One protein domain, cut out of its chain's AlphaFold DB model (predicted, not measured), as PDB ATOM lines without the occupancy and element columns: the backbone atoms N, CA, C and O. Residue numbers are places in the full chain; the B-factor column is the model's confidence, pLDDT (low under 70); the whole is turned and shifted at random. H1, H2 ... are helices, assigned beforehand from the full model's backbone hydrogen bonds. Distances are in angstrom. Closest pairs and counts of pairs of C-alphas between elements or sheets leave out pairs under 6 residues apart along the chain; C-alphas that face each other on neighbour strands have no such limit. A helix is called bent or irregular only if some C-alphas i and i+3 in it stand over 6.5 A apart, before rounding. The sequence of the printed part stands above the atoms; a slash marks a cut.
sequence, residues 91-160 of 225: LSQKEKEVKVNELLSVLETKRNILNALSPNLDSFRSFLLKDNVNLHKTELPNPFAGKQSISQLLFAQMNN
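Overview. This is residues 91 to 160 of the 225 residues of an uncharacterized protein of Endozoicomonas montiporae CL-33 (UniProt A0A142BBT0). One long helix, H1, kinked near residue 120, makes most of the length of a rod; after residue 128 a long loop, residues 129 to 149, folds back along it, and the short helix H2 packs across the middle part of H1 at a steep tilt. The start of H1 and the turn of the loop, residues 129 to 137, stick out at the two ends. The printed part has 70 residues with two named helices, H1 then H2, and no named strand: the class is all helix. The whole is only just loose, close to extended, with a radius of gyration of the C-alphas of 16.5 A and spans of 55 by 24 by 20 A.

Along the chain. H1, residues 93 to 128, runs 46.3 A from C-alpha 93 at (326.901, 233.960, 224.220) to C-alpha 128 at (300.826, 196.544, 216.255). It has a kink of 75 degrees near residue 120 and is irregular there, with C-alphas 119 and 122 7.7 A apart. H2, residues 150 to 159, ends with C-alpha 159 at (315.182, 217.501, 212.820).

Arrangement. H1 touches H2 with residues 106 to 113 alone. Their closest C-alphas are those of Thr 109 and Ala 156, 5.8 A apart. The two helices run opposite ways at a steep tilt of 50 degrees. In H2 every O i to N i+4 pair is within hydrogen-bond range; in H1 28 of 32 are.

Size, cuts and confidence. The C-alphas farthest apart are those of Ser 92 and Asn 132, at 55.3 A. Residues 92 to 98, of which 93 to 98 belong to H1, stand free, as do residues 129 to 137. The link from H1 to H2 is long, 21 residues. The printed part has no cut. Mean pLDDT of the printed part is 76.9; residues 143 to 152, 156 and 160 are under 70.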
ATOM      1  N   LEU A  91     331.721 228.244 224.452       79.62
ATOM      2  CA  LEU A  91     330.864 228.918 223.482       79.62
ATOM      3  C   LEU A  91     330.693 230.388 223.861       79.62
ATOM      4  O   LEU A  91     330.415 230.712 225.018       79.62
ATOM      5  N   SER A  92     330.772 231.274 222.870       84.75
ATOM      6  CA  SER A  92     330.301 232.650 223.019       84.75
ATOM      7  C   SER A  92     328.801 232.677 223.341       84.75
ATOM      8  O   SER A  92     328.061 231.727 223.068       84.75
ATOM      9  N   GLN A  93     328.318 233.798 223.882       83.31
ATOM     10  CA  GLN A  93     326.901 233.960 224.220       83.31
ATOM     11  C   GLN A  93     325.980 233.693 223.017       83.31
ATOM     12  O   GLN A  93     324.958 233.022 223.156       83.31
ATOM     13  N   LYS A  94     326.376 234.159 221.827       82.69
ATOM     14  CA  LYS A  94     325.621 233.967 220.583       82.69
ATOM     15  C   LYS A  94     325.580 232.496 220.162       82.69
ATOM     16  O   LYS A  94     324.524 231.990 219.799       82.69
ATOM     17  N   GLU A  95     326.708 231.794 220.233       81.06
ATOM     18  CA  GLU A  95     326.764 230.361 219.910       81.06
ATOM     19  C   GLU A  95     325.949 229.529 220.900       81.06
ATOM     20  O   GLU A  95     325.251 228.594 220.504       81.06
ATOM     21  N   LYS A  96     325.989 229.896 222.185       81.31
ATOM     22  CA  LYS A  96     325.186 229.262 223.229       81.31
ATOM     23  C   LYS A  96     323.692 229.428 222.964       81.31
ATOM     24  O   LYS A  96     322.959 228.447 223.054       81.31
ATOM     25  N   GLU A  97     323.248 230.633 222.615       80.12
ATOM     26  CA  GLU A  97     321.849 230.912 222.275       80.12
ATOM     27  C   GLU A  97     321.381 230.077 221.077       80.12
ATOM     28  O   GLU A  97     320.354 229.403 221.159       80.12
ATOM     29  N   VAL A  98     322.174 230.038 220.000       79.25
ATOM     30  CA  VAL A  98     321.892 229.194 218.827       79.25
ATOM     31  C   VAL A  98     321.750 227.727 219.240       79.25
ATOM     32  O   VAL A  98     320.763 227.080 218.888       79.25
ATOM     33  N   LYS A  99     322.675 227.214 220.061       80.25
ATOM     34  CA  LYS A  99     322.645 225.820 220.515       80.25
ATOM     35  C   LYS A  99     321.436 225.491 221.378       80.25
ATOM     36  O   LYS A  99     320.834 224.435 221.203       80.25
ATOM     37  N   VAL A 100     321.080 226.380 222.303       82.12
ATOM     38  CA  VAL A 100     319.899 226.211 223.156       82.12
ATOM     39  C   VAL A 100     318.630 226.214 222.306       82.12
ATOM     40  O   VAL A 100     317.797 225.330 222.478       82.12
ATOM     41  N   ASN A 101     318.513 227.126 221.341       79.81
ATOM     42  CA  ASN A 101     317.351 227.189 220.453       79.81
ATOM     43  C   ASN A 101     317.218 225.936 219.575       79.81
ATOM     44  O   ASN A 101     316.116 225.406 219.430       79.81
ATOM     45  N   GLU A 102     318.325 225.405 219.044       76.81
ATOM     46  CA  GLU A 102     318.322 224.120 218.331       76.81
ATOM     47  C   GLU A 102     317.801 222.979 219.217       76.81
ATOM     48  O   GLU A 102     316.969 222.181 218.790       76.81
ATOM     49  N   LEU A 103     318.294 222.897 220.455       79.81
ATOM     50  CA  LEU A 103     317.912 221.859 221.409       79.81
ATOM     51  C   LEU A 103     316.434 221.964 221.819       79.81
ATOM     52  O   LEU A 103     315.724 220.956 221.830       79.81
ATOM     53  N   LEU A 104     315.949 223.175 222.100       82.31
ATOM     54  CA  LEU A 104     314.543 223.426 222.426       82.31
ATOM     55  C   LEU A 104     313.618 223.105 221.248       82.31
ATOM     56  O   LEU A 104     312.582 222.476 221.450       82.31
ATOM     57  N   SER A 105     314.020 223.442 220.020       75.31
ATOM     58  CA  SER A 105     313.262 223.095 218.817       75.31
ATOM     59  C   SER A 105     313.095 221.578 218.664       75.31
ATOM     60  O   SER A 105     312.005 221.109 218.338       75.31
ATOM     61  N   VAL A 106     314.132 220.783 218.958       75.38
ATOM     62  CA  VAL A 106     314.033 219.310 218.958       75.38
ATOM     63  C   VAL A 106     313.033 218.814 220.004       75.38
ATOM     64  O   VAL A 106     312.220 217.939 219.701       75.38
ATOM     65  N   LEU A 107     313.047 219.374 221.217       78.50
ATOM     66  CA  LEU A 107     312.079 219.011 222.258       78.50
ATOM     67  C   LEU A 107     310.643 219.352 221.865       78.50
ATOM     68  O   LEU A 107     309.752 218.520 222.026       78.50
ATOM     69  N   GLU A 108     310.420 220.548 221.329       78.19
ATOM     70  CA  GLU A 108     309.110 220.975 220.841       78.19
ATOM     71  C   GLU A 108     308.606 220.043 219.735       78.19
ATOM     72  O   GLU A 108     307.466 219.588 219.761       78.19
ATOM     73  N   THR A 109     309.496 219.661 218.821       72.12
ATOM     74  CA  THR A 109     309.201 218.702 217.755       72.12
ATOM     75  C   THR A 109     308.764 217.348 218.315       72.12
ATOM     76  O   THR A 109     307.709 216.834 217.946       72.12
ATOM     77  N   LYS A 110     309.539 216.776 219.248       77.94
ATOM     78  CA  LYS A 110     309.205 215.502 219.905       77.94
ATOM     79  C   LYS A 110     307.880 215.583 220.658       77.94
ATOM     80  O   LYS A 110     307.080 214.655 220.583       77.94
ATOM     81  N   ARG A 111     307.629 216.700 221.347       80.44
ATOM     82  CA  ARG A 111     306.358 216.961 222.028       80.44
ATOM     83  C   ARG A 111     305.196 217.000 221.038       80.44
ATOM     84  O   ARG A 111     304.166 216.403 221.322       80.44
ATOM     85  N   ASN A 112     305.354 217.651 219.889       73.50
ATOM     86  CA  ASN A 112     304.311 217.719 218.863       73.50
ATOM     87  C   ASN A 112     303.998 216.338 218.277       73.50
ATOM     88  O   ASN A 112     302.829 215.973 218.191       73.50
ATOM     89  N   ILE A 113     305.026 215.533 217.980       75.44
ATOM     90  CA  ILE A 113     304.843 214.132 217.566       75.44
ATOM     91  C   ILE A 113     304.089 213.345 218.640       75.44
ATOM     92  O   ILE A 113     303.131 212.646 218.326       75.44
ATOM     93  N   LEU A 114     304.502 213.464 219.906       77.38
ATOM     94  CA  LEU A 114     303.858 212.760 221.013       77.38
ATOM     95  C   LEU A 114     302.399 213.192 221.177       77.38
ATOM     96  O   LEU A 114     301.534 212.343 221.358       77.38
ATOM     97  N   ASN A 115     302.112 214.488 221.072       75.25
ATOM     98  CA  ASN A 115     300.755 215.022 221.134       75.25
ATOM     99  C   ASN A 115     299.890 214.532 219.965       75.25
ATOM    100  O   ASN A 115     298.718 214.251 220.177       75.25
ATOM    101  N   ALA A 116     300.447 214.409 218.757       72.44
ATOM    102  CA  ALA A 116     299.734 213.871 217.597       72.44
ATOM    103  C   ALA A 116     299.494 212.355 217.713       72.44
ATOM    104  O   ALA A 116     298.440 211.845 217.330       72.44
ATOM    105  N   LEU A 117     300.457 211.626 218.284       75.12
ATOM    106  CA  LEU A 117     300.336 210.194 218.549       75.12
ATOM    107  C   LEU A 117     299.360 209.894 219.684       75.12
ATOM    108  O   LEU A 117     298.631 208.915 219.582       75.12
ATOM    109  N   SER A 118     299.338 210.717 220.737       79.88
ATOM    110  CA  SER A 118     298.618 210.466 221.994       79.88
ATOM    111  C   SER A 118     297.149 210.041 221.796       79.88
ATOM    112  O   SER A 118     296.790 208.967 222.279       79.88
ATOM    113  N   PRO A 119     296.322 210.753 220.999       77.75
ATOM    114  CA  PRO A 119     294.934 210.356 220.729       77.75
ATOM    115  C   PRO A 119     294.791 209.019 219.995       77.75
ATOM    116  O   PRO A 119     293.750 208.376 220.071       77.75
ATOM    117  N   ASN A 120     295.828 208.606 219.265       76.88
ATOM    118  CA  ASN A 120     295.834 207.417 218.420       76.88
ATOM    119  C   ASN A 120     296.642 206.261 219.033       76.88
ATOM    120  O   ASN A 120     296.775 205.224 218.381       76.88
ATOM    121  N   LEU A 121     297.182 206.406 220.253       82.50
ATOM    122  CA  LEU A 121     298.065 205.405 220.867       82.50
ATOM    123  C   LEU A 121     297.395 204.039 220.989       82.50
ATOM    124  O   LEU A 121     298.024 203.033 220.670       82.50
ATOM    125  N   ASP A 122     296.121 203.993 221.374       82.12
ATOM    126  CA  ASP A 122     295.383 202.733 221.483       82.12
ATOM    127  C   ASP A 122     295.126 202.093 220.118       82.12
ATOM    128  O   ASP A 122     295.218 200.872 219.984       82.12
ATOM    129  N   SER A 123     294.880 202.898 219.079       82.31
ATOM    130  CA  SER A 123     294.749 202.410 217.700       82.31
ATOM    131  C   SER A 123     296.080 201.868 217.176       82.31
ATOM    132  O   SER A 123     296.125 200.779 216.606       82.31
ATOM    133  N   PHE A 124     297.180 202.582 217.424       83.50
ATOM    134  CA  PHE A 124     298.533 202.134 217.100       83.50
ATOM    135  C   PHE A 124     298.889 200.842 217.824       83.50
ATOM    136  O   PHE A 124     299.344 199.889 217.198       83.50
ATOM    137  N   ARG A 125     298.641 200.781 219.134       85.50
ATOM    138  CA  ARG A 125     298.863 199.586 219.946       85.50
ATOM    139  C   ARG A 125     298.036 198.418 219.425       85.50
ATOM    140  O   ARG A 125     298.584 197.347 219.200       85.50
ATOM    141  N   SER A 126     296.744 198.627 219.180       87.25
ATOM    142  CA  SER A 126     295.849 197.596 218.646       87.25
ATOM    143  C   SER A 126     296.286 197.120 217.265       87.25
ATOM    144  O   SER A 126     296.204 195.934 216.979       87.25
ATOM    145  N   PHE A 127     296.773 198.022 216.409       87.44
ATOM    146  CA  PHE A 127     297.322 197.670 215.104       87.44
ATOM    147  C   PHE A 127     298.592 196.823 215.233       87.44
ATOM    148  O   PHE A 127     298.679 195.775 214.605       87.44
ATOM    149  N   LEU A 128     299.548 197.242 216.066       85.06
ATOM    150  CA  LEU A 128     300.826 196.544 216.255       85.06
ATOM    151  C   LEU A 128     300.678 195.180 216.947       85.06
ATOM    152  O   LEU A 128     301.531 194.321 216.760       85.06
ATOM    153  N   LEU A 129     299.616 194.978 217.731       89.06
ATOM    154  CA  LEU A 129     299.323 193.712 218.415       89.06
ATOM    155  C   LEU A 129     298.507 192.717 217.571       89.06
ATOM    156  O   LEU A 129     298.192 191.637 218.056       89.06
ATOM    157  N   LYS A 130     298.128 193.054 216.331       87.62
ATOM    158  CA  LYS A 130     297.429 192.110 215.446       87.62
ATOM    159  C   LYS A 130     298.408 191.065 214.906       87.62
ATOM    160  O   LYS A 130     299.334 191.410 214.178       87.62
ATOM    161  N   ASP A 131     298.106 189.790 215.147       79.88
ATOM    162  CA  ASP A 131     298.963 188.642 214.798       79.88
ATOM    163  C   ASP A 131     299.310 188.513 213.300       79.88
ATOM    164  O   ASP A 131     300.307 187.891 212.951       79.88
ATOM    165  N   ASN A 132     298.518 189.117 212.400       83.06
ATOM    166  CA  ASN A 132     298.644 188.955 210.942       83.06
ATOM    167  C   ASN A 132     298.816 190.274 210.171       83.06
ATOM    168  O   ASN A 132     298.442 190.365 208.997       83.06
ATOM    169  N   VAL A 133     299.344 191.327 210.797       80.50
ATOM    170  CA  VAL A 133     299.620 192.571 210.062       80.50
ATOM    171  C   VAL A 133     300.815 192.382 209.138       80.50
ATOM    172  O   VAL A 133     301.960 192.259 209.564       80.50
ATOM    173  N   ASN A 134     300.544 192.428 207.836       83.62
ATOM    174  CA  ASN A 134     301.585 192.562 206.834       83.62
ATOM    175  C   ASN A 134     301.867 194.053 206.611       83.62
ATOM    176  O   ASN A 134     301.115 194.721 205.899       83.62
ATOM    177  N   LEU A 135     302.959 194.560 207.188       81.88
ATOM    178  CA  LEU A 135     303.376 195.964 207.064       81.88
ATOM    179  C   LEU A 135     303.729 196.385 205.623       81.88
ATOM    180  O   LEU A 135     303.807 197.575 205.348       81.88
ATOM    181  N   HIS A 136     303.892 195.442 204.684       80.25
ATOM    182  CA  HIS A 136     304.046 195.756 203.257       80.25
ATOM    183  C   HIS A 136     302.714 196.007 202.543       80.25
ATOM    184  O   HIS A 136     302.705 196.553 201.444       80.25
ATOM    185  N   LYS A 137     301.598 195.554 203.124       82.44
ATOM    186  CA  LYS A 137     300.261 195.618 202.509       82.44
ATOM    187  C   LYS A 137     299.250 196.406 203.336       82.44
ATOM    188  O   LYS A 137     298.161 196.679 202.849       82.44
ATOM    189  N   THR A 138     299.593 196.731 204.578       80.44
ATOM    190  CA  THR A 138     298.686 197.354 205.537       80.44
ATOM    191  C   THR A 138     299.294 198.660 206.006       80.44
ATOM    192  O   THR A 138     300.363 198.660 206.617       80.44
ATOM    193  N   GLU A 139     298.612 199.765 205.725       79.12
ATOM    194  CA  GLU A 139     299.040 201.081 206.186       79.12
ATOM    195  C   GLU A 139     298.930 201.183 207.707       79.12
ATOM    196  O   GLU A 139     297.947 200.747 208.316       79.12
ATOM    197  N   LEU A 140     299.948 201.784 208.322       80.94
ATOM    198  CA  LEU A 140     299.879 202.182 209.722       80.94
ATOM    199  C   LEU A 140     298.790 203.251 209.887       80.94
ATOM    200  O   LEU A 140     298.672 204.126 209.023       80.94
ATOM    201  N   PRO A 141     298.036 203.247 211.003       77.00
ATOM    202  CA  PRO A 141     297.150 204.355 211.329       77.00
ATOM    203  C   PRO A 141     297.944 205.664 211.265       77.00
ATOM    204  O   PRO A 141     298.969 205.778 211.923       77.00
ATOM    205  N   ASN A 142     297.526 206.641 210.462       74.81
ATOM    206  CA  ASN A 142     298.252 207.906 210.382       74.81
ATOM    207  C   ASN A 142     297.858 208.795 211.579       74.81
ATOM    208  O   ASN A 142     296.729 209.289 211.610       74.81
ATOM    209  N   PRO A 143     298.762 209.060 212.545       66.31
ATOM    210  CA  PRO A 143     298.449 209.915 213.689       66.31
ATOM    211  C   PRO A 143     298.364 211.394 213.288       66.31
ATOM    212  O   PRO A 143     297.889 212.229 214.050       66.31
ATOM    213  N   PHE A 144     298.794 211.700 212.062       69.75
ATOM    214  CA  PHE A 144     298.757 212.991 211.399       69.75
ATOM    215  C   PHE A 144     297.704 212.994 210.271       69.75
ATOM    216  O   PHE A 144     297.925 213.508 209.171       69.75
ATOM    217  N   ALA A 145     296.552 212.360 210.489       64.31
ATOM    218  CA  ALA A 145     295.423 212.487 209.577       64.31
ATOM    219  C   ALA A 145     294.740 213.857 209.795       64.31
ATOM    220  O   ALA A 145     293.926 214.023 210.697       64.31
ATOM    221  N   GLY A 146     295.103 214.869 208.993       61.22
ATOM    222  CA  GLY A 146     294.512 216.219 209.032       61.22
ATOM    223  C   GLY A 146     295.400 217.309 208.407       61.22
ATOM    224  O   GLY A 146     296.619 217.152 208.319       61.22
ATOM    225  N   LYS A 147     294.811 218.448 207.998       51.38
ATOM    226  CA  LYS A 147     295.468 219.498 207.175       51.38
ATOM    227  C   LYS A 147     296.760 220.113 207.754       51.38
ATOM    228  O   LYS A 147     297.545 220.645 206.982       51.38
ATOM    229  N   GLN A 148     296.999 220.056 209.067       54.44
ATOM    230  CA  GLN A 148     298.146 220.716 209.726       54.44
ATOM    231  C   GLN A 148     299.221 219.757 210.272       54.44
ATOM    232  O   GLN A 148     300.119 220.183 210.993       54.44
ATOM    233  N   SER A 149     299.135 218.461 209.971       63.88
ATOM    234  CA  SER A 149     299.828 217.447 210.779       63.88
ATOM    235  C   SER A 149     300.979 216.726 210.053       63.88
ATOM    236  O   SER A 149     301.989 216.412 210.680       63.88
ATOM    237  N   ILE A 150     300.927 216.573 208.724       67.88
ATOM    238  CA  ILE A 150     302.034 215.988 207.936       67.88
ATOM    239  C   ILE A 150     303.295 216.869 207.983       67.88
ATOM    240  O   ILE A 150     304.411 216.352 208.034       67.88
ATOM    241  N   SER A 151     303.139 218.194 208.036       69.00
ATOM    242  CA  SER A 151     304.260 219.136 208.171       69.00
ATOM    243  C   SER A 151     305.079 218.886 209.438       69.00
ATOM    244  O   SER A 151     306.305 218.949 209.392       69.00
ATOM    245  N   GLN A 152     304.430 218.536 210.551       69.50
ATOM    246  CA  GLN A 152     305.104 218.237 211.816       69.50
ATOM    247  C   GLN A 152     305.893 216.928 211.748       69.50
ATOM    248  O   GLN A 152     307.005 216.860 212.274       69.50
ATOM    249  N   LEU A 153     305.359 215.911 211.063       71.81
ATOM    250  CA  LEU A 153     306.072 214.657 210.810       71.81
ATOM    251  C   LEU A 153     307.311 214.887 209.937       71.81
ATOM    252  O   LEU A 153     308.398 214.424 210.277       71.81
ATOM    253  N   LEU A 154     307.164 215.627 208.836       75.81
ATOM    254  CA  LEU A 154     308.275 215.930 207.932       75.81
ATOM    255  C   LEU A 154     309.339 216.781 208.634       75.81
ATOM    256  O   LEU A 154     310.527 216.460 208.571       75.81
ATOM    257  N   PHE A 155     308.921 217.806 209.383       73.44
ATOM    258  CA  PHE A 155     309.815 218.601 210.221       73.44
ATOM    259  C   PHE A 155     310.579 217.727 211.221       73.44
ATOM    260  O   PHE A 155     311.801 217.827 211.317       73.44
ATOM    261  N   ALA A 156     309.889 216.817 211.908       68.88
ATOM    262  CA  ALA A 156     310.504 215.880 212.835       68.88
ATOM    263  C   ALA A 156     311.536 214.957 212.204       68.88
ATOM    264  O   ALA A 156     312.628 214.793 212.754       68.88
ATOM    265  N   GLN A 157     311.222 214.388 211.043       72.94
ATOM    266  CA  GLN A 157     312.162 213.540 210.318       72.94
ATOM    267  C   GLN A 157     313.443 214.298 209.961       72.94
ATOM    268  O   GLN A 157     314.538 213.773 210.156       72.94
ATOM    269  N   MET A 158     313.330 215.550 209.511       75.12
ATOM    270  CA  MET A 158     314.500 216.375 209.190       75.12
ATOM    271  C   MET A 158     315.231 216.896 210.435       75.12
ATOM    272  O   MET A 158     316.422 217.193 210.364       75.12
ATOM    273  N   ASN A 159     314.559 217.021 211.584       71.19
ATOM    274  CA  ASN A 159     315.182 217.501 212.820       71.19
ATOM    275  C   ASN A 159     315.997 216.423 213.553       71.19
ATOM    276  O   ASN A 159     316.896 216.760 214.321       71.19
ATOM    277  N   ASN A 160     315.719 215.144 213.287       63.34
ATOM    278  CA  ASN A 160     316.478 214.014 213.830       63.34
ATOM    279  C   ASN A 160     317.789 213.722 213.075       63.34
ATOM    280  O   ASN A 160     318.616 212.969 213.584       63.34
TER     281      ASN A 160